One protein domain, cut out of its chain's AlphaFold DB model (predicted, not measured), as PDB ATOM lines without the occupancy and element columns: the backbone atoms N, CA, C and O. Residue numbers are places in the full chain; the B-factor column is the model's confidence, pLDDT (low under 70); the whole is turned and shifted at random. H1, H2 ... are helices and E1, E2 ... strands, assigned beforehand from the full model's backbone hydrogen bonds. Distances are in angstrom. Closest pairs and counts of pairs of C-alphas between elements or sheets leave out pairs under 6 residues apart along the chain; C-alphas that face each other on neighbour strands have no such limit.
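AT A GLANCE: This is residues 2 to 164 of the 165 residues of an uncharacterized protein of Deltaproteobacteria bacterium (UniProt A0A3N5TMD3). The hairpin of E3 and E4 folds into a V near residues 111 and 133, with the hairpin of E1 and E2 beside one arm and E5 beside the other. H1 packs over E5, and long H2 runs past E2 to H3, which folds back to graze the sheet. The printed part has 163 residues, with three named helices followed by five named strands in one branched, antiparallel sheet. The class is mixed, and the whole is compact, with a radius of gyration of the C-alphas of 15.0 A and spans of 44 by 37 by 31 A.

IN THESE COORDINATES: H1, residues 2 to 17, begins at C-alpha 2 (214.002, 156.863, 182.853) and is 24.2 A long. H2, residues 20 to 45, is 37.0 A long, and H3 is residues 52 to 58. The strands are E1, 73 to 78; E2, 82 to 87; E3, 107 to 117, 14.1 A; E4, 126 to 137, 15.2 A; and E5, 159 to 163, ending at C-alpha 163 (204.499, 160.881, 178.275).

HOW THE PARTS SIT: E3 bends by 136 degrees at residue 111. E1 and E5 lie on one side of it and E4 on the other; N 74 and O 109 are 2.8 A apart, N 115 and O 161 2.8 A, N 110 and O 135 2.9 A. In hairpin E1 and E2, N 75 and O 86 are 2.8 A apart. H1 is on the sheet at a height of 9.6 A; its closest C-alphas to E5 are Val 9 and Tyr 161, 7.4 A. H2 only grazes the sheet, with residues 30 to 38. H3 only grazes it too; its residues 52 to 56 do so. H2 touches H3 with residues 38 to 42 alone, closest C-alphas Ala 42 and Leu 54, 6.6 A. Every O i to N i+4 pair is within hydrogen-bond range in H2 and H3, and 9 of 12 in H1.

THE WHOLE: The farthest C-alphas, Leu 65 and Thr 147, are 47.1 A apart. The printed part has no cut. The links H3 to E1, E2 to E3 and E4 to E5 are long. Residues 144 to 154 have pLDDT under 70.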
ATOM      1  N   PHE A   2     213.075 155.728 182.946       79.31
ATOM      2  CA  PHE A   2     214.002 156.863 182.853       79.31
ATOM      3  C   PHE A   2     214.811 156.919 181.549       79.31
ATOM      4  O   PHE A   2     215.106 158.013 181.080       79.31
ATOM      5  N   ASP A   3     215.087 155.787 180.899       85.56
ATOM      6  CA  ASP A   3     215.766 155.793 179.594       85.56
ATOM      7  C   ASP A   3     214.881 156.316 178.456       85.56
ATOM      8  O   ASP A   3     215.372 157.038 177.588       85.56
ATOM      9  N   LYS A   4     213.570 156.020 178.479       85.00
ATOM     10  CA  LYS A   4     212.585 156.578 177.528       85.00
ATOM     11  C   LYS A   4     212.517 158.098 177.698       85.00
ATOM     12  O   LYS A   4     212.627 158.819 176.711       85.00
ATOM     13  N   LEU A   5     212.457 158.572 178.948       87.69
ATOM     14  CA  LEU A   5     212.521 159.999 179.280       87.69
ATOM     15  C   LEU A   5     213.818 160.648 178.772       87.69
ATOM     16  O   LEU A   5     213.757 161.656 178.076       87.69
ATOM     17  N   LYS A   6     214.990 160.077 179.081       89.62
ATOM     18  CA  LYS A   6     216.289 160.622 178.650       89.62
ATOM     19  C   LYS A   6     216.389 160.726 177.130       89.62
ATOM     20  O   LYS A   6     216.792 161.770 176.624       89.62
ATOM     21  N   LYS A   7     215.999 159.670 176.404       91.38
ATOM     22  CA  LYS A   7     215.979 159.660 174.932       91.38
ATOM     23  C   LYS A   7     215.023 160.718 174.380       91.38
ATOM     24  O   LYS A   7     215.414 161.488 173.510       91.38
ATOM     25  N   GLY A   8     213.810 160.793 174.923       90.31
ATOM     26  CA  GLY A   8     212.797 161.760 174.506       90.31
ATOM     27  C   GLY A   8     213.211 163.216 174.739       90.31
ATOM     28  O   GLY A   8     213.057 164.053 173.852       90.31
ATOM     29  N   VAL A   9     213.807 163.512 175.896       92.94
ATOM     30  CA  VAL A   9     214.366 164.836 176.210       92.94
ATOM     31  C   VAL A   9     215.543 165.170 175.293       92.94
ATOM     32  O   VAL A   9     215.632 166.296 174.804       92.94
ATOM     33  N   ALA A  10     216.440 164.214 175.036       93.50
ATOM     34  CA  ALA A  10     217.564 164.422 174.125       93.50
ATOM     35  C   ALA A  10     217.090 164.738 172.699       93.50
ATOM     36  O   ALA A  10     217.627 165.649 172.075       93.50
ATOM     37  N   GLU A  11     216.063 164.037 172.213       92.31
ATOM     38  CA  GLU A  11     215.468 164.296 170.902       92.31
ATOM     39  C   GLU A  11     214.810 165.677 170.844       92.31
ATOM     40  O   GLU A  11     215.114 166.470 169.956       92.31
ATOM     41  N   ALA A  12     213.990 166.022 171.841       90.94
ATOM     42  CA  ALA A  12     213.326 167.322 171.892       90.94
ATOM     43  C   ALA A  12     214.328 168.490 171.945       90.94
ATOM     44  O   ALA A  12     214.103 169.533 171.335       90.94
ATOM     45  N   ARG A  13     215.479 168.309 172.607       94.00
ATOM     46  CA  ARG A  13     216.562 169.304 172.633       94.00
ATOM     47  C   ARG A  13     217.265 169.494 171.292       94.00
ATOM     48  O   ARG A  13     217.848 170.551 171.084       94.00
ATOM     49  N   LYS A  14     217.217 168.540 170.356       93.69
ATOM     50  CA  LYS A  14     217.787 168.762 169.013       93.69
ATOM     51  C   LYS A  14     217.079 169.907 168.287       93.69
ATOM     52  O   LYS A  14     217.731 170.649 167.557       93.69
ATOM     53  N   ALA A  15     215.784 170.094 168.550       91.69
ATOM     54  CA  ALA A  15     215.003 171.193 167.993       91.69
ATOM     55  C   ALA A  15     215.420 172.579 168.533       91.69
ATOM     56  O   ALA A  15     215.094 173.582 167.909       91.69
ATOM     57  N   GLU A  16     216.186 172.656 169.632       93.19
ATOM     58  CA  GLU A  16     216.659 173.920 170.226       93.19
ATOM     59  C   GLU A  16     217.521 174.739 169.259       93.19
ATOM     60  O   GLU A  16     217.532 175.963 169.333       93.19
ATOM     61  N   LYS A  17     218.221 174.087 168.326       91.19
ATOM     62  CA  LYS A  17     219.057 174.766 167.323       91.19
ATOM     63  C   LYS A  17     218.263 175.322 166.132       91.19
ATOM     64  O   LYS A  17     218.859 175.932 165.252       91.19
ATOM     65  N   GLY A  18     216.960 175.048 166.064       90.44
ATOM     66  CA  GLY A  18     216.087 175.483 164.976       90.44
ATOM     67  C   GLY A  18     215.551 176.905 165.152       90.44
ATOM     68  O   GLY A  18     215.980 177.658 166.022       90.44
ATOM     69  N   ASP A  19     214.563 177.263 164.333       94.88
ATOM     70  CA  ASP A  19     213.877 178.555 164.409       94.88
ATOM     71  C   ASP A  19     212.881 178.595 165.586       94.88
ATOM     72  O   ASP A  19     211.796 178.005 165.545       94.88
ATOM     73  N   HIS A  20     213.232 179.333 166.642       94.94
ATOM     74  CA  HIS A  20     212.397 179.476 167.841       94.94
ATOM     75  C   HIS A  20     211.073 180.191 167.562       94.94
ATOM     76  O   HIS A  20     210.087 179.908 168.243       94.94
ATOM     77  N   ALA A  21     211.005 181.087 166.574       95.12
ATOM     78  CA  ALA A  21     209.763 181.774 166.232       95.12
ATOM     79  C   ALA A  21     208.762 180.799 165.595       95.12
ATOM     80  O   ALA A  21     207.587 180.773 165.983       95.12
ATOM     81  N   ALA A  22     209.235 179.947 164.682       95.56
ATOM     82  CA  ALA A  22     208.430 178.887 164.084       95.56
ATOM     83  C   ALA A  22     207.956 177.868 165.136       95.56
ATOM     84  O   ALA A  22     206.765 177.545 165.197       95.56
ATOM     85  N   LEU A  23     208.858 177.419 166.015       94.44
ATOM     86  CA  LEU A  23     208.532 176.472 167.086       94.44
ATOM     87  C   LEU A  23     207.536 177.053 168.091       94.44
ATOM     88  O   LEU A  23     206.564 176.384 168.449       94.44
ATOM     89  N   ARG A  24     207.707 178.320 168.485       95.00
ATOM     90  CA  ARG A  24     206.742 179.038 169.323       95.00
ATOM     91  C   ARG A  24     205.368 179.092 168.665       95.00
ATOM     92  O   ARG A  24     204.367 178.811 169.323       95.00
ATOM     93  N   LYS A  25     205.298 179.447 167.378       95.25
ATOM     94  CA  LYS A  25     204.029 179.527 166.637       95.25
ATOM     95  C   LYS A  25     203.321 178.170 166.606       95.25
ATOM     96  O   LYS A  25     202.115 178.118 166.851       95.25
ATOM     97  N   LEU A  26     204.068 177.092 166.367       93.06
ATOM     98  CA  LEU A  26     203.555 175.722 166.400       93.06
ATOM     99  C   LEU A  26     203.015 175.353 167.791       93.06
ATOM    100  O   LEU A  26     201.866 174.935 167.907       93.06
ATOM    101  N   GLN A  27     203.807 175.563 168.843       92.56
ATOM    102  CA  GLN A  27     203.432 175.246 170.226       92.56
ATOM    103  C   GLN A  27     202.178 176.010 170.678       92.56
ATOM    104  O   GLN A  27     201.242 175.421 171.213       92.56
ATOM    105  N   VAL A  28     202.090 177.309 170.379       91.88
ATOM    106  CA  VAL A  28     200.898 178.115 170.687       91.88
ATOM    107  C   VAL A  28     199.669 177.623 169.916       91.88
ATOM    108  O   VAL A  28     198.570 177.586 170.475       91.88
ATOM    109  N   ALA A  29     199.824 177.234 168.647       92.62
ATOM    110  CA  ALA A  29     198.727 176.681 167.856       92.62
ATOM    111  C   ALA A  29     198.231 175.338 168.420       92.62
ATOM    112  O   ALA A  29     197.019 175.142 168.539       92.62
ATOM    113  N   LEU A  30     199.146 174.453 168.827       91.75
ATOM    114  CA  LEU A  30     198.820 173.169 169.452       91.75
ATOM    115  C   LEU A  30     198.090 173.355 170.787       91.75
ATOM    116  O   LEU A  30     197.011 172.788 170.958       91.75
ATOM    117  N   SER A  31     198.587 174.212 171.684       90.19
ATOM    118  CA  SER A  31     197.915 174.480 172.964       90.19
ATOM    119  C   SER A  31     196.514 175.072 172.772       90.19
ATOM    120  O   SER A  31     195.578 174.699 173.478       90.19
ATOM    121  N   ARG A  32     196.323 175.951 171.776       91.00
ATOM    122  CA  ARG A  32     194.991 176.478 171.424       91.00
ATOM    123  C   ARG A  32     194.060 175.393 170.890       91.00
ATOM    124  O   ARG A  32     192.879 175.404 171.232       91.00
ATOM    125  N   ARG A  33     194.566 174.482 170.055       92.06
ATOM    126  CA  ARG A  33     193.793 173.338 169.549       92.06
ATOM    127  C   ARG A  33     193.353 172.443 170.702       92.06
ATOM    128  O   ARG A  33     192.164 172.175 170.811       92.06
ATOM    129  N   VAL A  34     194.277 172.050 171.578       91.06
ATOM    130  CA  VAL A  34     193.971 171.214 172.749       91.06
ATOM    131  C   VAL A  34     192.924 171.863 173.638       91.06
ATOM    132  O   VAL A  34     191.953 171.207 173.992       91.06
ATOM    133  N   LYS A  35     193.059 173.161 173.933       90.62
ATOM    134  CA  LYS A  35     192.055 173.886 174.718       90.62
ATOM    135  C   LYS A  35     190.660 173.787 174.087       90.62
ATOM    136  O   LYS A  35     189.719 173.399 174.771       90.62
ATOM    137  N   LYS A  36     190.540 174.063 172.783       92.44
ATOM    138  CA  LYS A  36     189.260 173.974 172.057       92.44
ATOM    139  C   LYS A  36     188.680 172.563 172.065       92.44
ATOM    140  O   LYS A  36     187.475 172.398 172.222       92.44
ATOM    141  N   GLU A  37     189.512 171.546 171.870       92.25
ATOM    142  CA  GLU A  37     189.056 170.157 171.913       92.25
ATOM    143  C   GLU A  37     188.602 169.769 173.329       92.25
ATOM    144  O   GLU A  37     187.518 169.213 173.477       92.25
ATOM    145  N   CYS A  38     189.330 170.156 174.382       90.81
ATOM    146  CA  CYS A  38     188.890 169.966 175.767       90.81
ATOM    147  C   CYS A  38     187.555 170.665 176.057       90.81
ATOM    148  O   CYS A  38     186.688 170.062 176.683       90.81
ATOM    149  N   GLU A  39     187.353 171.893 175.572       93.44
ATOM    150  CA  GLU A  39     186.081 172.622 175.692       93.44
ATOM    151  C   GLU A  39     184.930 171.888 174.984       93.44
ATOM    152  O   GLU A  39     183.845 171.751 175.551       93.44
ATOM    153  N   LYS A  40     185.165 171.333 173.786       93.56
ATOM    154  CA  LYS A  40     184.177 170.488 173.090       93.56
ATOM    155  C   LYS A  40     183.859 169.221 173.875       93.56
ATOM    156  O   LYS A  40     182.691 168.837 173.964       93.56
ATOM    157  N   VAL A  41     184.877 168.560 174.441       92.25
ATOM    158  CA  VAL A  41     184.661 167.369 175.269       92.25
ATOM    159  C   VAL A  41     183.866 167.726 176.521       92.25
ATOM    160  O   VAL A  41     182.887 167.046 176.810       92.25
ATOM    161  N   ALA A  42     184.219 168.811 177.207       93.19
ATOM    162  CA  ALA A  42     183.499 169.303 178.376       93.19
ATOM    163  C   ALA A  42     182.016 169.527 178.062       93.19
ATOM    164  O   ALA A  42     181.157 168.966 178.746       93.19
ATOM    165  N   ALA A  43     181.728 170.251 176.973       93.94
ATOM    166  CA  ALA A  43     180.373 170.572 176.540       93.94
ATOM    167  C   ALA A  43     179.541 169.319 176.226       93.94
ATOM    168  O   ALA A  43     178.450 169.161 176.767       93.94
ATOM    169  N   ARG A  44     180.058 168.390 175.409       93.31
ATOM    170  CA  ARG A  44     179.301 167.183 175.016       93.31
ATOM    171  C   ARG A  44     179.077 166.198 176.168       93.31
ATOM    172  O   ARG A  44     178.142 165.410 176.109       93.31
ATOM    173  N   THR A  45     179.947 166.199 177.182       92.38
ATOM    174  CA  THR A  45     179.835 165.289 178.339       92.38
ATOM    175  C   THR A  45     179.248 165.943 179.589       92.38
ATOM    176  O   THR A  45     179.126 165.265 180.604       92.38
ATOM    177  N   ALA A  46     178.939 167.243 179.544       93.81
ATOM    178  CA  ALA A  46     178.551 168.048 180.706       93.81
ATOM    179  C   ALA A  46     179.536 167.940 181.896       93.81
ATOM    180  O   ALA A  46     179.141 167.964 183.061       93.81
ATOM    181  N   LEU A  47     180.835 167.802 181.608       93.38
ATOM    182  CA  LEU A  47     181.887 167.741 182.625       93.38
ATOM    183  C   LEU A  47     182.520 169.123 182.795       93.38
ATOM    184  O   LEU A  47     182.738 169.827 181.813       93.38
ATOM    185  N   ALA A  48     182.873 169.489 184.029       90.25
ATOM    186  CA  ALA A  48     183.612 170.724 184.280       90.25
ATOM    187  C   ALA A  48     185.004 170.670 183.626       90.25
ATOM    188  O   ALA A  48     185.664 169.620 183.638       90.25
ATOM    189  N   ILE A  49     185.437 171.805 183.065       86.50
ATOM    190  CA  ILE A  49     186.663 171.939 182.257       86.50
ATOM    191  C   ILE A  49     187.942 171.575 183.026       86.50
ATOM    192  O   ILE A  49     188.945 171.155 182.456       86.50
ATOM    193  N   ASP A  50     187.887 171.706 184.341       82.12
ATOM    194  CA  ASP A  50     188.944 171.466 185.308       82.12
ATOM    195  C   ASP A  50     188.703 170.192 186.134       82.12
ATOM    196  O   ASP A  50     189.413 169.944 187.107       82.12
ATOM    197  N   SER A  51     187.727 169.354 185.774       87.56
ATOM    198  CA  SER A  51     187.464 168.108 186.496       87.56
ATOM    199  C   SER A  51     188.467 167.006 186.144       87.56
ATOM    200  O   SER A  51     188.877 166.839 184.994       87.56
ATOM    201  N   GLU A  52     188.805 166.168 187.125       88.19
ATOM    202  CA  GLU A  52     189.618 164.966 186.889       88.19
ATOM    203  C   GLU A  52     188.945 163.999 185.902       88.19
ATOM    204  O   GLU A  52     189.608 163.379 185.070       88.19
ATOM    205  N   LYS A  53     187.608 163.907 185.940       90.38
ATOM    206  CA  LYS A  53     186.839 163.090 184.994       90.38
ATOM    207  C   LYS A  53     187.058 163.550 183.553       90.38
ATOM    208  O   LYS A  53     187.271 162.702 182.688       90.38
ATOM    209  N   LEU A  54     187.044 164.863 183.300       89.69
ATOM    210  CA  LEU A  54     187.336 165.391 181.970       89.69
ATOM    211  C   LEU A  54     188.794 165.141 181.583       89.69
ATOM    212  O   LEU A  54     189.044 164.693 180.468       89.69
ATOM    213  N   PHE A  55     189.737 165.367 182.504       89.62
ATOM    214  CA  PHE A  55     191.157 165.093 182.275       89.62
ATOM    215  C   PHE A  55     191.381 163.652 181.800       89.62
ATOM    216  O   PHE A  55     191.987 163.430 180.755       89.62
ATOM    217  N   LEU A  56     190.829 162.671 182.518       89.12
ATOM    218  CA  LEU A  56     190.906 161.260 182.145       89.12
ATOM    219  C   LEU A  56     190.238 160.992 180.793       89.12
ATOM    220  O   LEU A  56     190.812 160.314 179.945       89.12
ATOM    221  N   ARG A  57     189.040 161.542 180.570       88.75
ATOM    222  CA  ARG A  57     188.283 161.382 179.322       88.75
ATOM    223  C   ARG A  57     189.020 161.936 178.102       88.75
ATOM    224  O   ARG A  57     188.887 161.380 177.020       88.75
ATOM    225  N   ALA A  58     189.762 163.020 178.273       87.56
ATOM    226  CA  ALA A  58     190.530 163.667 177.220       87.56
ATOM    227  C   ALA A  58     191.953 163.093 177.069       87.56
ATOM    228  O   ALA A  58     192.671 163.496 176.159       87.56
ATOM    229  N   THR A  59     192.363 162.153 177.927       88.00
ATOM    230  CA  THR A  59     193.693 161.523 177.899       88.00
ATOM    231  C   THR A  59     193.569 159.995 177.887       88.00
ATOM    232  O   THR A  59     193.241 159.403 176.863       88.00
ATOM    233  N   THR A  60     193.798 159.330 179.019       84.31
ATOM    234  CA  THR A  60     193.961 157.872 179.136       84.31
ATOM    235  C   THR A  60     192.668 157.067 179.024       84.31
ATOM    236  O   THR A  60     192.726 155.862 178.797       84.31
ATOM    237  N   LYS A  61     191.503 157.701 179.181       86.56
ATOM    238  CA  LYS A  61     190.168 157.085 179.055       86.56
ATOM    239  C   LYS A  61     189.378 157.650 177.870       86.56
ATOM    240  O   LYS A  61     188.139 157.659 177.884       86.56
ATOM    241  N   ALA A  62     190.078 158.163 176.863       85.88
ATOM    242  CA  ALA A  62     189.448 158.570 175.618       85.88
ATOM    243  C   ALA A  62     188.817 157.364 174.890       85.88
ATOM    244  O   ALA A  62     189.327 156.246 175.007       85.88
ATOM    245  N   PRO A  63     187.704 157.543 174.151       86.50
ATOM    246  CA  PRO A  63     187.166 156.494 173.293       86.50
ATOM    247  C   PRO A  63     188.201 156.006 172.298       86.50
ATOM    248  O   PRO A  63     188.926 156.809 171.716       86.50
ATOM    249  N   VAL A  64     188.168 154.707 172.015       84.50
ATOM    250  CA  VAL A  64     189.050 154.070 171.030       84.50
ATOM    251  C   VAL A  64     188.980 154.769 169.666       84.50
ATOM    252  O   VAL A  64     190.008 154.973 169.034       84.50
ATOM    253  N   LEU A  65     187.784 155.186 169.235       86.19
ATOM    254  CA  LEU A  65     187.574 155.836 167.934       86.19
ATOM    255  C   LEU A  65     187.915 157.335 167.906       86.19
ATOM    256  O   LEU A  65     187.940 157.926 166.832       86.19
ATOM    257  N   GLU A  66     188.158 157.960 169.059       82.62
ATOM    258  CA  GLU A  66     188.452 159.399 169.147       82.62
ATOM    259  C   GLU A  66     189.914 159.676 169.509       82.62
ATOM    260  O   GLU A  66     190.474 160.678 169.069       82.62
ATOM    261  N   GLY A  67     190.537 158.782 170.283       82.94
ATOM    262  CA  GLY A  67     191.901 158.949 170.773       82.94
ATOM    263  C   GLY A  67     192.057 160.082 171.804       82.94
ATOM    264  O   GLY A  67     191.118 160.837 172.074       82.94
ATOM    265  N   PRO A  68     193.240 160.195 172.435       84.94
ATOM    266  CA  PRO A  68     193.522 161.253 173.398       84.94
ATOM    267  C   PRO A  68     193.573 162.626 172.715       84.94
ATOM    268  O   PRO A  68     194.084 162.778 171.607       84.94
ATOM    269  N   VAL A  69     193.085 163.646 173.415       81.38
ATOM    270  CA  VAL A  69     193.128 165.043 172.970       81.38
ATOM    271  C   VAL A  69     194.526 165.640 173.153       81.38
ATOM    272  O   VAL A  69     194.944 166.475 172.352       81.38
ATOM    273  N   PHE A  70     195.239 165.248 174.212       79.81
ATOM    274  CA  PHE A  70     196.541 165.808 174.569       79.81
ATOM    275  C   PHE A  70     197.414 164.802 175.341       79.81
ATOM    276  O   PHE A  70     196.915 163.787 175.836       79.81
ATOM    277  N   ASP A  71     198.716 165.090 175.426       71.62
ATOM    278  CA  ASP A  71     199.664 164.366 176.281       71.62
ATOM    279  C   ASP A  71     199.265 164.503 177.756       71.62
ATOM    280  O   ASP A  71     198.633 165.466 178.155       71.62
ATOM    281  N   PRO A  72     199.606 163.567 178.639       79.88
ATOM    282  CA  PRO A  72     198.882 163.402 179.893       79.88
ATOM    283  C   PRO A  72     199.315 164.384 181.000       79.88
ATOM    284  O   PRO A  72     199.688 163.950 182.086       79.88
ATOM    285  N   ALA A  73     199.291 165.698 180.776       90.00
ATOM    286  CA  ALA A  73     199.561 166.695 181.809       90.00
ATOM    287  C   ALA A  73     198.764 167.989 181.598       90.00
ATOM    288  O   ALA A  73     198.765 168.557 180.511       90.00
ATOM    289  N   CYS A  74     198.140 168.499 182.660       92.69
ATOM    290  CA  CYS A  74     197.632 169.865 182.727       92.69
ATOM    291  C   CYS A  74     198.295 170.611 183.886       92.69
ATOM    292  O   CYS A  74     198.404 170.100 185.003       92.69
ATOM    293  N   LEU A  75     198.734 171.828 183.584       93.12
ATOM    294  CA  LEU A  75     199.409 172.759 184.475       93.12
ATOM    295  C   LEU A  75     198.428 173.858 184.871       93.12
ATOM    296  O   LEU A  75     197.698 174.356 184.012       93.12
ATOM    297  N   TYR A  76     198.454 174.261 186.136       93.94
ATOM    298  CA  TYR A  76     197.562 175.276 186.685       93.94
ATOM    299  C   TYR A  76     198.370 176.325 187.445       93.94
ATOM    300  O   TYR A  76     199.314 175.999 188.172       93.94
ATOM    301  N   THR A  77     197.989 177.593 187.285       93.50
ATOM    302  CA  THR A  77     198.646 178.705 187.980       93.50
ATOM    303  C   THR A  77     198.143 178.883 189.413       93.50
ATOM    304  O   THR A  77     198.830 179.492 190.229       93.50
ATOM    305  N   GLY A  78     196.960 178.359 189.747       92.00
ATOM    306  CA  GLY A  78     196.386 178.392 191.092       92.00
ATOM    307  C   GLY A  78     196.479 177.054 191.834       92.00
ATOM    308  O   GLY A  78     196.448 175.974 191.236       92.00
ATOM    309  N   VAL A  79     196.560 177.134 193.164       91.12
ATOM    310  CA  VAL A  79     196.478 175.972 194.063       91.12
ATOM    311  C   VAL A  79     195.103 175.312 193.919       91.12
ATOM    312  O   VAL A  79     194.101 175.984 193.667       91.12
ATOM    313  N   GLY A  80     195.047 173.988 194.054       91.00
ATOM    314  CA  GLY A  80     193.798 173.233 193.958       91.00
ATOM    315  C   GLY A  80     193.221 173.170 192.544       91.00
ATOM    316  O   GLY A  80     192.012 173.046 192.398       91.00
ATOM    317  N   PHE A  81     194.073 173.240 191.512       92.12
ATOM    318  CA  PHE A  81     193.684 173.182 190.095       92.12
ATOM    319  C   PHE A  81     192.846 174.381 189.629       92.12
ATOM    320  O   PHE A  81     192.006 174.258 188.742       92.12
ATOM    321  N   THR A  82     193.091 175.550 190.222       90.62
ATOM    322  CA  THR A  82     192.382 176.800 189.919       90.62
ATOM    323  C   THR A  82     193.220 177.739 189.043       90.62
ATOM    324  O   THR A  82     194.377 177.463 188.710       90.62
ATOM    325  N   GLY A  83     192.647 178.887 188.670       90.31
ATOM    326  CA  GLY A  83     193.337 179.918 187.895       90.31
ATOM    327  C   GLY A  83     193.447 179.586 186.407       90.31
ATOM    328  O   GLY A  83     192.589 178.917 185.832       90.31
ATOM    329  N   SER A  84     194.499 180.094 185.763       91.62
ATOM    330  CA  SER A  84     194.767 179.774 184.361       91.62
ATOM    331  C   SER A  84     195.296 178.349 184.255       91.62
ATOM    332  O   SER A  84     196.125 177.931 185.062       91.62
ATOM    333  N   TYR A  85     194.845 177.616 183.239       91.00
ATOM    334  CA  TYR A  85     195.296 176.252 182.995       91.00
ATOM    335  C   TYR A  85     195.763 176.060 181.553       91.00
ATOM    336  O   TYR A  85     195.284 176.719 180.624       91.00
ATOM    337  N   MET A  86     196.708 175.144 181.373       91.31
ATOM    338  CA  MET A  86     197.193 174.716 180.069       91.31
ATOM    339  C   MET A  86     197.473 173.223 180.109       91.31
ATOM    340  O   MET A  86     198.207 172.740 180.968       91.31
ATOM    341  N   CYS A  87     196.912 172.505 179.148       89.19
ATOM    342  CA  CYS A  87     197.176 171.091 178.964       89.19
ATOM    343  C   CYS A  87     198.275 170.906 177.914       89.19
ATOM    344  O   CYS A  87     198.225 171.503 176.836       89.19
ATOM    345  N   ALA A  88     199.297 170.130 178.261       82.31
ATOM    346  CA  ALA A  88     200.431 169.857 177.399       82.31
ATOM    347  C   ALA A  88     199.981 168.908 176.282       82.31
ATOM    348  O   ALA A  88     199.647 167.762 176.535       82.31
ATOM    349  N   ALA A  89     199.941 169.395 175.042       71.62
ATOM    350  CA  ALA A  89     199.677 168.568 173.857       71.62
ATOM    351  C   ALA A  89     200.879 167.696 173.471       71.62
ATOM    352  O   ALA A  89     200.730 166.639 172.875       71.62
ATOM    353  N   THR A  90     202.058 168.235 173.762       81.75
ATOM    354  CA  THR A  90     203.400 167.763 173.440       81.75
ATOM    355  C   THR A  90     204.325 168.263 174.551       81.75
ATOM    356  O   THR A  90     203.915 169.160 175.304       81.75
ATOM    357  N   PRO A  91     205.595 167.826 174.616       90.62
ATOM    358  CA  PRO A  91     206.581 168.490 175.457       90.62
ATOM    359  C   PRO A  91     206.597 170.007 175.219       90.62
ATOM    360  O   PRO A  91     206.620 170.463 174.076       90.62
ATOM    361  N   LEU A  92     206.578 170.778 176.306       93.75
ATOM    362  CA  LEU A  92     206.590 172.239 176.313       93.75
ATOM    363  C   LEU A  92     208.017 172.708 176.635       93.75
ATOM    364  O   LEU A  92     208.385 172.744 177.812       93.75
ATOM    365  N   PRO A  93     208.853 173.036 175.632       95.19
ATOM    366  CA  PRO A  93     210.268 173.333 175.856       95.19
ATOM    367  C   PRO A  93     210.504 174.702 176.494       95.19
ATOM    368  O   PRO A  93     211.553 174.914 177.091       95.19
ATOM    369  N   ASP A  94     209.569 175.641 176.387       95.69
ATOM    370  CA  ASP A  94     209.731 176.982 176.943       95.69
ATOM    371  C   ASP A  94     208.371 177.568 177.332       95.69
ATOM    372  O   ASP A  94     207.565 177.950 176.480       95.69
ATOM    373  N   LEU A  95     208.100 177.645 178.635       95.12
ATOM    374  CA  LEU A  95     206.852 178.202 179.149       95.12
ATOM    375  C   LEU A  95     206.756 179.719 178.961       95.12
ATOM    376  O   LEU A  95     205.651 180.256 179.000       95.12
ATOM    377  N   ARG A  96     207.859 180.422 178.660       95.38
ATOM    378  CA  ARG A  96     207.831 181.862 178.327       95.38
ATOM    379  C   ARG A  96     207.063 182.133 177.035       95.38
ATOM    380  O   ARG A  96     206.644 183.261 176.785       95.38
ATOM    381  N   TRP A  97     206.847 181.110 176.208       94.50
ATOM    382  CA  TRP A  97     206.034 181.215 174.996       94.50
ATOM    383  C   TRP A  97     204.537 181.375 175.285       94.50
ATOM    384  O   TRP A  97     203.803 181.827 174.400       94.50
ATOM    385  N   PHE A  98     204.108 181.070 176.513       92.62
ATOM    386  CA  PHE A  98     202.726 181.125 176.974       92.62
ATOM    387  C   PHE A  98     202.594 182.180 178.085       92.62
ATOM    388  O   PHE A  98     203.077 181.967 179.201       92.62
ATOM    389  N   PRO A  99     201.960 183.333 177.805       91.12
ATOM    390  CA  PRO A  99     201.828 184.408 178.784       91.12
ATOM    391  C   PRO A  99     201.222 183.918 180.104       91.12
ATOM    392  O   PRO A  99     200.174 183.277 180.103       91.12
ATOM    393  N   GLY A 100     201.888 184.223 181.220       91.44
ATOM    394  CA  GLY A 100     201.408 183.902 182.567       91.44
ATOM    395  C   GLY A 100     201.686 182.480 183.071       91.44
ATOM    396  O   GLY A 100     201.252 182.182 184.177       91.44
ATOM    397  N   PHE A 101     202.398 181.623 182.321       92.56
ATOM    398  CA  PHE A 101     202.706 180.236 182.738       92.56
ATOM    399  C   PHE A 101     204.151 180.001 183.199       92.56
ATOM    400  O   PHE A 101     204.414 179.071 183.962       92.56
ATOM    401  N   ASN A 102     205.111 180.800 182.729       94.12
ATOM    402  CA  ASN A 102     206.502 180.636 183.143       94.12
ATOM    403  C   ASN A 102     206.675 181.035 184.608       94.12
ATOM    404  O   ASN A 102     206.351 182.167 184.956       94.12
ATOM    405  N   ASN A 103     207.248 180.154 185.429       92.25
ATOM    406  CA  ASN A 103     207.482 180.404 186.853       92.25
ATOM    407  C   ASN A 103     206.202 180.736 187.652       92.25
ATOM    408  O   ASN A 103     206.230 181.517 188.598       92.25
ATOM    409  N   THR A 104     205.056 180.167 187.272       92.19
ATOM    410  CA  THR A 104     203.768 180.413 187.959       92.19
ATOM    411  C   THR A 104     202.962 179.145 188.219       92.19
ATOM    412  O   THR A 104     201.844 179.220 188.725       92.19
ATOM    413  N   ILE A 105     203.489 177.975 187.847       92.50
ATOM    414  CA  ILE A 105     202.784 176.707 188.024       92.50
ATOM    415  C   ILE A 105     202.798 176.319 189.501       92.50
ATOM    416  O   ILE A 105     203.869 176.105 190.073       92.50
ATOM    417  N   THR A 106     201.604 176.163 190.074       91.88
ATOM    418  CA  THR A 106     201.396 175.833 191.494       91.88
ATOM    419  C   THR A 106     200.690 174.500 191.708       91.88
ATOM    420  O   THR A 106     200.824 173.906 192.779       91.88
ATOM    421  N   SER A 107     199.958 173.987 190.715       92.44
ATOM    422  CA  SER A 107     199.337 172.662 190.783       92.44
ATOM    423  C   SER A 107     199.325 171.959 189.423       92.44
ATOM    424  O   SER A 107     199.393 172.596 188.369       92.44
ATOM    425  N   VAL A 108     199.314 170.622 189.441       92.88
ATOM    426  CA  VAL A 108     199.453 169.781 188.240       92.88
ATOM    427  C   VAL A 108     198.580 168.538 188.348       92.88
ATOM    428  O   VAL A 108     198.574 167.865 189.379       92.88
ATOM    429  N   ARG A 109     197.901 168.188 187.253       92.56
ATOM    430  CA  ARG A 109     197.366 166.838 187.036       92.56
ATOM    431  C   ARG A 109     198.132 166.167 185.917       92.56
ATOM    432  O   ARG A 109     198.322 166.780 184.871       92.56
ATOM    433  N   ALA A 110     198.548 164.926 186.121       90.75
ATOM    434  CA  ALA A 110     199.219 164.151 185.093       90.75
ATOM    435  C   ALA A 110     198.817 162.677 185.120       90.75
ATOM    436  O   ALA A 110     198.527 162.136 186.180       90.75
ATOM    437  N   ALA A 111     198.846 162.013 183.970       87.31
ATOM    438  CA  ALA A 111     198.815 160.557 183.858       87.31
ATOM    439  C   ALA A 111     200.153 160.059 183.284       87.31
ATOM    440  O   ALA A 111     200.801 160.751 182.506       87.31
ATOM    441  N   GLY A 112     200.627 158.880 183.679       86.06
ATOM    442  CA  GLY A 112     201.959 158.425 183.273       86.06
ATOM    443  C   GLY A 112     203.072 159.241 183.938       86.06
ATOM    444  O   GLY A 112     203.123 159.325 185.162       86.06
ATOM    445  N   VAL A 113     203.992 159.808 183.157       88.44
ATOM    446  CA  VAL A 113     205.131 160.583 183.675       88.44
ATOM    447  C   VAL A 113     205.008 162.031 183.239       88.44
ATOM    448  O   VAL A 113     204.872 162.307 182.051       88.44
ATOM    449  N   CYS A 114     205.131 162.951 184.190       91.25
ATOM    450  CA  CYS A 114     205.264 164.381 183.945       91.25
ATOM    451  C   CYS A 114     206.504 164.896 184.671       91.25
ATOM    452  O   CYS A 114     206.675 164.667 185.866       91.25
ATOM    453  N   VAL A 115     207.386 165.574 183.947       92.19
ATOM    454  CA  VAL A 115     208.615 166.142 184.491       92.19
ATOM    455  C   VAL A 115     208.581 167.644 184.310       92.19
ATOM    456  O   VAL A 115     208.510 168.141 183.184       92.19
ATOM    457  N   LEU A 116     208.643 168.353 185.428       93.00
ATOM    458  CA  LEU A 116     208.733 169.802 185.473       93.00
ATOM    459  C   LEU A 116     210.205 170.181 185.626       93.00
ATOM    460  O   LEU A 116     210.879 169.649 186.506       93.00
ATOM    461  N   TYR A 117     210.700 171.091 184.795       93.25
ATOM    462  CA  TYR A 117     212.086 171.565 184.817       93.25
ATOM    463  C   TYR A 117     212.136 173.052 185.150       93.25
ATOM    464  O   TYR A 117     211.308 173.819 184.651       93.25
ATOM    465  N   ASN A 118     213.122 173.468 185.949       92.31
ATOM    466  CA  ASN A 118     213.302 174.885 186.282       92.31
ATOM    467  C   ASN A 118     214.071 175.692 185.222       92.31
ATOM    468  O   ASN A 118     214.126 176.915 185.296       92.31
ATOM    469  N   GLY A 119     214.645 175.020 184.225       93.06
ATOM    470  CA  GLY A 119     215.189 175.632 183.020       93.06
ATOM    471  C   GLY A 119     214.301 175.384 181.804       93.06
ATOM    472  O   GLY A 119     213.491 174.453 181.769       93.06
ATOM    473  N   THR A 120     214.479 176.203 180.771       95.56
ATOM    474  CA  THR A 120     213.931 175.921 179.441       95.56
ATOM    475  C   THR A 120     214.676 174.753 178.793       95.56
ATOM    476  O   THR A 120     215.744 174.331 179.247       95.56
ATOM    477  N   TRP A 121     214.081 174.174 177.754       95.94
ATOM    478  CA  TRP A 121     214.604 173.031 177.008       95.94
ATOM    479  C   TRP A 121     214.950 171.835 177.902       95.94
ATOM    480  O   TRP A 121     215.915 171.097 177.670       95.94
ATOM    481  N   PHE A 122     214.122 171.628 178.931       94.88
ATOM    482  CA  PHE A 122     214.180 170.505 179.862       94.88
ATOM    483  C   PHE A 122     215.485 170.458 180.664       94.88
ATOM    484  O   PHE A 122     216.022 169.378 180.909       94.88
ATOM    485  N   ARG A 123     216.081 171.615 180.983       92.81
ATOM    486  CA  ARG A 123     217.372 171.737 181.691       92.81
ATOM    487  C   ARG A 123     217.184 172.084 183.171       92.81
ATOM    488  O   ARG A 123     216.112 172.506 183.589       92.81
ATOM    489  N   GLY A 124     218.267 171.942 183.933       89.94
ATOM    490  CA  GLY A 124     218.321 172.297 185.351       89.94
ATOM    491  C   GLY A 124     217.766 171.212 186.270       89.94
ATOM    492  O   GLY A 124     217.792 170.024 185.936       89.94
ATOM    493  N   SER A 125     217.295 171.637 187.438       87.94
ATOM    494  CA  SER A 125     216.643 170.766 188.411       87.94
ATOM    495  C   SER A 125     215.279 170.321 187.886       87.94
ATOM    496  O   SER A 125     214.600 171.070 187.177       87.94
ATOM    497  N   ALA A 126     214.868 169.109 188.256       89.00
ATOM    498  CA  ALA A 126     213.626 168.518 187.785       89.00
ATOM    499  C   ALA A 126     212.814 167.901 188.925       89.00
ATOM    500  O   ALA A 126     213.365 167.198 189.772       89.00
ATOM    501  N   LEU A 127     211.499 168.110 188.886       88.88
ATOM    502  CA  LEU A 127     210.526 167.373 189.683       88.88
ATOM    503  C   LEU A 127     209.847 166.334 188.786       88.88
ATOM    504  O   LEU A 127     209.208 166.688 187.794       88.88
ATOM    505  N   VAL A 128     209.990 165.055 189.133       89.31
ATOM    506  CA  VAL A 128     209.376 163.939 188.404       89.31
ATOM    507  C   VAL A 128     208.101 163.520 189.125       89.31
ATOM    508  O   VAL A 128     208.143 163.072 190.266       89.31
ATOM    509  N   LEU A 129     206.973 163.644 188.437       89.00
ATOM    510  CA  LEU A 129     205.657 163.218 188.893       89.00
ATOM    511  C   LEU A 129     205.262 161.952 188.132       89.00
ATOM    512  O   LEU A 129     205.270 161.933 186.900       89.00
ATOM    513  N   VAL A 130     204.912 160.893 188.863       87.31
ATOM    514  CA  VAL A 130     204.487 159.612 188.284       87.31
ATOM    515  C   VAL A 130     203.056 159.321 188.724       87.31
ATOM    516  O   VAL A 130     202.790 159.176 189.912       87.31
ATOM    517  N   GLY A 131     202.136 159.256 187.763       81.19
ATOM    518  CA  GLY A 131     200.719 158.973 187.968       81.19
ATOM    519  C   GLY A 131     200.316 157.621 187.393       81.19
ATOM    520  O   GLY A 131     200.403 157.406 186.185       81.19
ATOM    521  N   VAL A 132     199.828 156.728 188.255       78.00
ATOM    522  CA  VAL A 132     199.262 155.427 187.869       78.00
ATOM    523  C   VAL A 132     197.880 155.281 188.528       78.00
ATOM    524  O   VAL A 132     197.825 154.962 189.711       78.00
ATOM    525  N   PRO A 133     196.753 155.539 187.825       75.38
ATOM    526  CA  PRO A 133     196.643 156.067 186.461       75.38
ATOM    527  C   PRO A 133     196.856 157.587 186.375       75.38
ATOM    528  O   PRO A 133     197.173 158.085 185.300       75.38
ATOM    529  N   VAL A 134     196.670 158.319 187.480       84.69
ATOM    530  CA  VAL A 134     196.778 159.785 187.564       84.69
ATOM    531  C   VAL A 134     197.499 160.164 188.852       84.69
ATOM    532  O   VAL A 134     197.318 159.523 189.882       84.69
ATOM    533  N   ILE A 135     198.298 161.222 188.790       89.12
ATOM    534  CA  ILE A 135     198.793 161.970 189.939       89.12
ATOM    535  C   ILE A 135     198.203 163.378 189.882       89.12
ATOM    536  O   ILE A 135     198.211 164.033 188.838       89.12
ATOM    537  N   ALA A 136     197.677 163.841 191.011       90.88
ATOM    538  CA  ALA A 136     197.083 165.159 191.155       90.88
ATOM    539  C   ALA A 136     197.770 165.877 192.320       90.88
ATOM    540  O   ALA A 136     197.479 165.625 193.486       90.88
ATOM    541  N   VAL A 137     198.713 166.762 192.003       91.19
ATOM    542  CA  VAL A 137     199.413 167.572 193.001       91.19
ATOM    543  C   VAL A 137     198.690 168.904 193.114       91.19
ATOM    544  O   VAL A 137     198.903 169.802 192.302       91.19
ATOM    545  N   ALA A 138     197.819 169.026 194.118       90.38
ATOM    546  CA  ALA A 138     197.022 170.231 194.347       90.38
ATOM    547  C   ALA A 138     197.863 171.434 194.811       90.38
ATOM    548  O   ALA A 138     197.426 172.571 194.653       90.38
ATOM    549  N   ASN A 139     199.056 171.202 195.368       89.44
ATOM    550  CA  ASN A 139     199.994 172.250 195.763       89.44
ATOM    551  C   ASN A 139     201.444 171.758 195.632       89.44
ATOM    552  O   ASN A 139     201.898 170.929 196.422       89.44
ATOM    553  N   LEU A 140     202.180 172.284 194.649       87.31
ATOM    554  CA  LEU A 140     203.580 171.933 194.399       87.31
ATOM    555  C   LEU A 140     204.510 172.318 195.559       87.31
ATOM    556  O   LEU A 140     205.548 171.684 195.737       87.31
ATOM    557  N   ALA A 141     204.129 173.294 196.389       80.62
ATOM    558  CA  ALA A 141     204.904 173.675 197.570       80.62
ATOM    559  C   ALA A 141     204.999 172.556 198.620       80.62
ATOM    560  O   ALA A 141     205.934 172.553 199.408       80.62
ATOM    561  N   LEU A 142     204.050 171.612 198.634       75.50
ATOM    562  CA  LEU A 142     204.020 170.516 199.612       75.50
ATOM    563  C   LEU A 142     204.869 169.308 199.202       75.50
ATOM    564  O   LEU A 142     205.101 168.420 200.015       75.50
ATOM    565  N   VAL A 143     205.301 169.250 197.940       73.88
ATOM    566  CA  VAL A 143     206.083 168.130 197.387       73.88
ATOM    567  C   VAL A 143     207.493 168.543 196.970       73.88
ATOM    568  O   VAL A 143     208.333 167.685 196.703       73.88
ATOM    569  N   ALA A 144     207.766 169.846 196.915       65.25
ATOM    570  CA  ALA A 144     209.113 170.368 196.778       65.25
ATOM    571  C   ALA A 144     209.803 170.356 198.155       65.25
ATOM    572  O   ALA A 144     209.198 170.800 199.133       65.25
ATOM    573  N   PRO A 145     211.057 169.886 198.260       63.31
ATOM    574  CA  PRO A 145     211.855 170.062 199.469       63.31
ATOM    575  C   PRO A 145     211.866 171.534 199.915       63.31
ATOM    576  O   PRO A 145     211.773 172.436 199.086       63.31
ATOM    577  N   SER A 146     212.013 171.799 201.213       58.69
ATOM    578  CA  SER A 146     212.220 173.161 201.735       58.69
ATOM    579  C   SER A 146     213.690 173.603 201.680       58.69
ATOM    580  O   SER A 146     213.991 174.778 201.882       58.69
ATOM    581  N   THR A 147     214.614 172.681 201.380       55.41
ATOM    582  CA  THR A 147     216.066 172.906 201.298       55.41
ATOM    583  C   THR A 147     216.691 172.146 200.113       55.41
ATOM    584  O   THR A 147     216.101 171.214 199.566       55.41
ATOM    585  N   GLY A 148     217.886 172.564 199.671       60.84
ATOM    586  CA  GLY A 148     218.619 171.947 198.552       60.84
ATOM    587  C   GLY A 148     218.277 172.507 197.161       60.84
ATOM    588  O   GLY A 148     217.533 173.469 197.022       60.84
ATOM    589  N   ALA A 149     218.817 171.905 196.094       57.97
ATOM    590  CA  ALA A 149     218.659 172.386 194.706       57.97
ATOM    591  C   ALA A 149     217.230 172.254 194.127       57.97
ATOM    592  O   ALA A 149     216.967 172.680 192.999       57.97
ATOM    593  N   LEU A 150     216.328 171.634 194.892       58.38
ATOM    594  CA  LEU A 150     214.892 171.514 194.631       58.38
ATOM    595  C   LEU A 150     214.057 172.327 195.637       58.38
ATOM    596  O   LEU A 150     212.828 172.257 195.591       58.38
ATOM    597  N   ALA A 151     214.716 173.086 196.527       57.38
ATOM    598  CA  ALA A 151     214.058 173.996 197.449       57.38
ATOM    599  C   ALA A 151     213.131 174.930 196.680       57.38
ATOM    600  O   ALA A 151     213.563 175.565 195.718       57.38
ATOM    601  N   ASN A 152     211.873 175.027 197.107       56.78
ATOM    602  CA  ASN A 152     210.903 175.936 196.500       56.78
ATOM    603  C   ASN A 152     210.696 175.699 194.991       56.78
ATOM    604  O   ASN A 152     210.522 176.650 194.238       56.78
ATOM    605  N   PHE A 153     210.662 174.438 194.531       65.62
ATOM    606  CA  PHE A 153     210.315 174.124 193.133       65.62
ATOM    607  C   PHE A 153     208.900 174.617 192.723       65.62
ATOM    608  O   PHE A 153     208.524 174.602 191.548       65.62
ATOM    609  N   ASN A 154     208.100 175.088 193.682       64.12
ATOM    610  CA  ASN A 154     206.875 175.823 193.410       64.12
ATOM    611  C   ASN A 154     207.182 177.087 192.589       64.12
ATOM    612  O   ASN A 154     208.049 177.869 192.968       64.12
ATOM    613  N   ASN A 155     206.464 177.310 191.489       71.88
ATOM    614  CA  ASN A 155     206.612 178.518 190.672       71.88
ATOM    615  C   ASN A 155     207.996 178.744 190.041       71.88
ATOM    616  O   ASN A 155     208.328 179.870 189.700       71.88
ATOM    617  N   VAL A 156     208.807 177.710 189.810       84.94
ATOM    618  CA  VAL A 156     210.048 177.857 189.008       84.94
ATOM    619  C   VAL A 156     210.013 177.065 187.707       84.94
ATOM    620  O   VAL A 156     210.999 177.016 186.981       84.94
ATOM    621  N   THR A 157     208.884 176.423 187.396       90.75
ATOM    622  CA  THR A 157     208.764 175.605 186.186       90.75
ATOM    623  C   THR A 157     208.882 176.484 184.940       90.75
ATOM    624  O   THR A 157     208.115 177.431 184.762       90.75
ATOM    625  N   SER A 158     209.821 176.122 184.067       94.19
ATOM    626  CA  SER A 158     210.127 176.800 182.803       94.19
ATOM    627  C   SER A 158     209.995 175.883 181.580       94.19
ATOM    628  O   SER A 158     209.877 176.370 180.458       94.19
ATOM    629  N   SER A 159     209.980 174.559 181.761       94.56
ATOM    630  CA  SER A 159     209.633 173.601 180.702       94.56
ATOM    631  C   SER A 159     209.049 172.308 181.270       94.56
ATOM    632  O   SER A 159     209.257 171.986 182.442       94.56
ATOM    633  N   VAL A 160     208.282 171.582 180.452       94.06
ATOM    634  CA  VAL A 160     207.536 170.386 180.874       94.06
ATOM    635  C   VAL A 160     207.649 169.278 179.840       94.06
ATOM    636  O   VAL A 160     207.340 169.486 178.670       94.06
ATOM    637  N   TYR A 161     208.043 168.085 180.278       92.50
ATOM    638  CA  TYR A 161     208.059 166.886 179.447       92.50
ATOM    639  C   TYR A 161     207.102 165.844 180.025       92.50
ATOM    640  O   TYR A 161     207.278 165.418 181.165       92.50
ATOM    641  N   SER A 162     206.116 165.406 179.247       88.56
ATOM    642  CA  SER A 162     205.137 164.397 179.663       88.56
ATOM    643  C   SER A 162     205.031 163.260 178.655       88.56
ATOM    644  O   SER A 162     205.176 163.492 177.461       88.56
ATOM    645  N   TYR A 163     204.781 162.037 179.130       84.12
ATOM    646  CA  TYR A 163     204.499 160.881 178.275       84.12
ATOM    647  C   TYR A 163     203.747 159.776 179.033       84.12
ATOM    648  O   TYR A 163     203.873 159.635 180.251       84.12
ATOM    649  N   ILE A 164     203.001 158.951 178.291       77.75
ATOM    650  CA  ILE A 164     202.380 157.709 178.786       77.75
ATOM    651  C   ILE A 164     203.328 156.529 178.499       77.75
ATOM    652  O   ILE A 164     204.092 156.551 177.521       77.75
TER     653      ILE A 164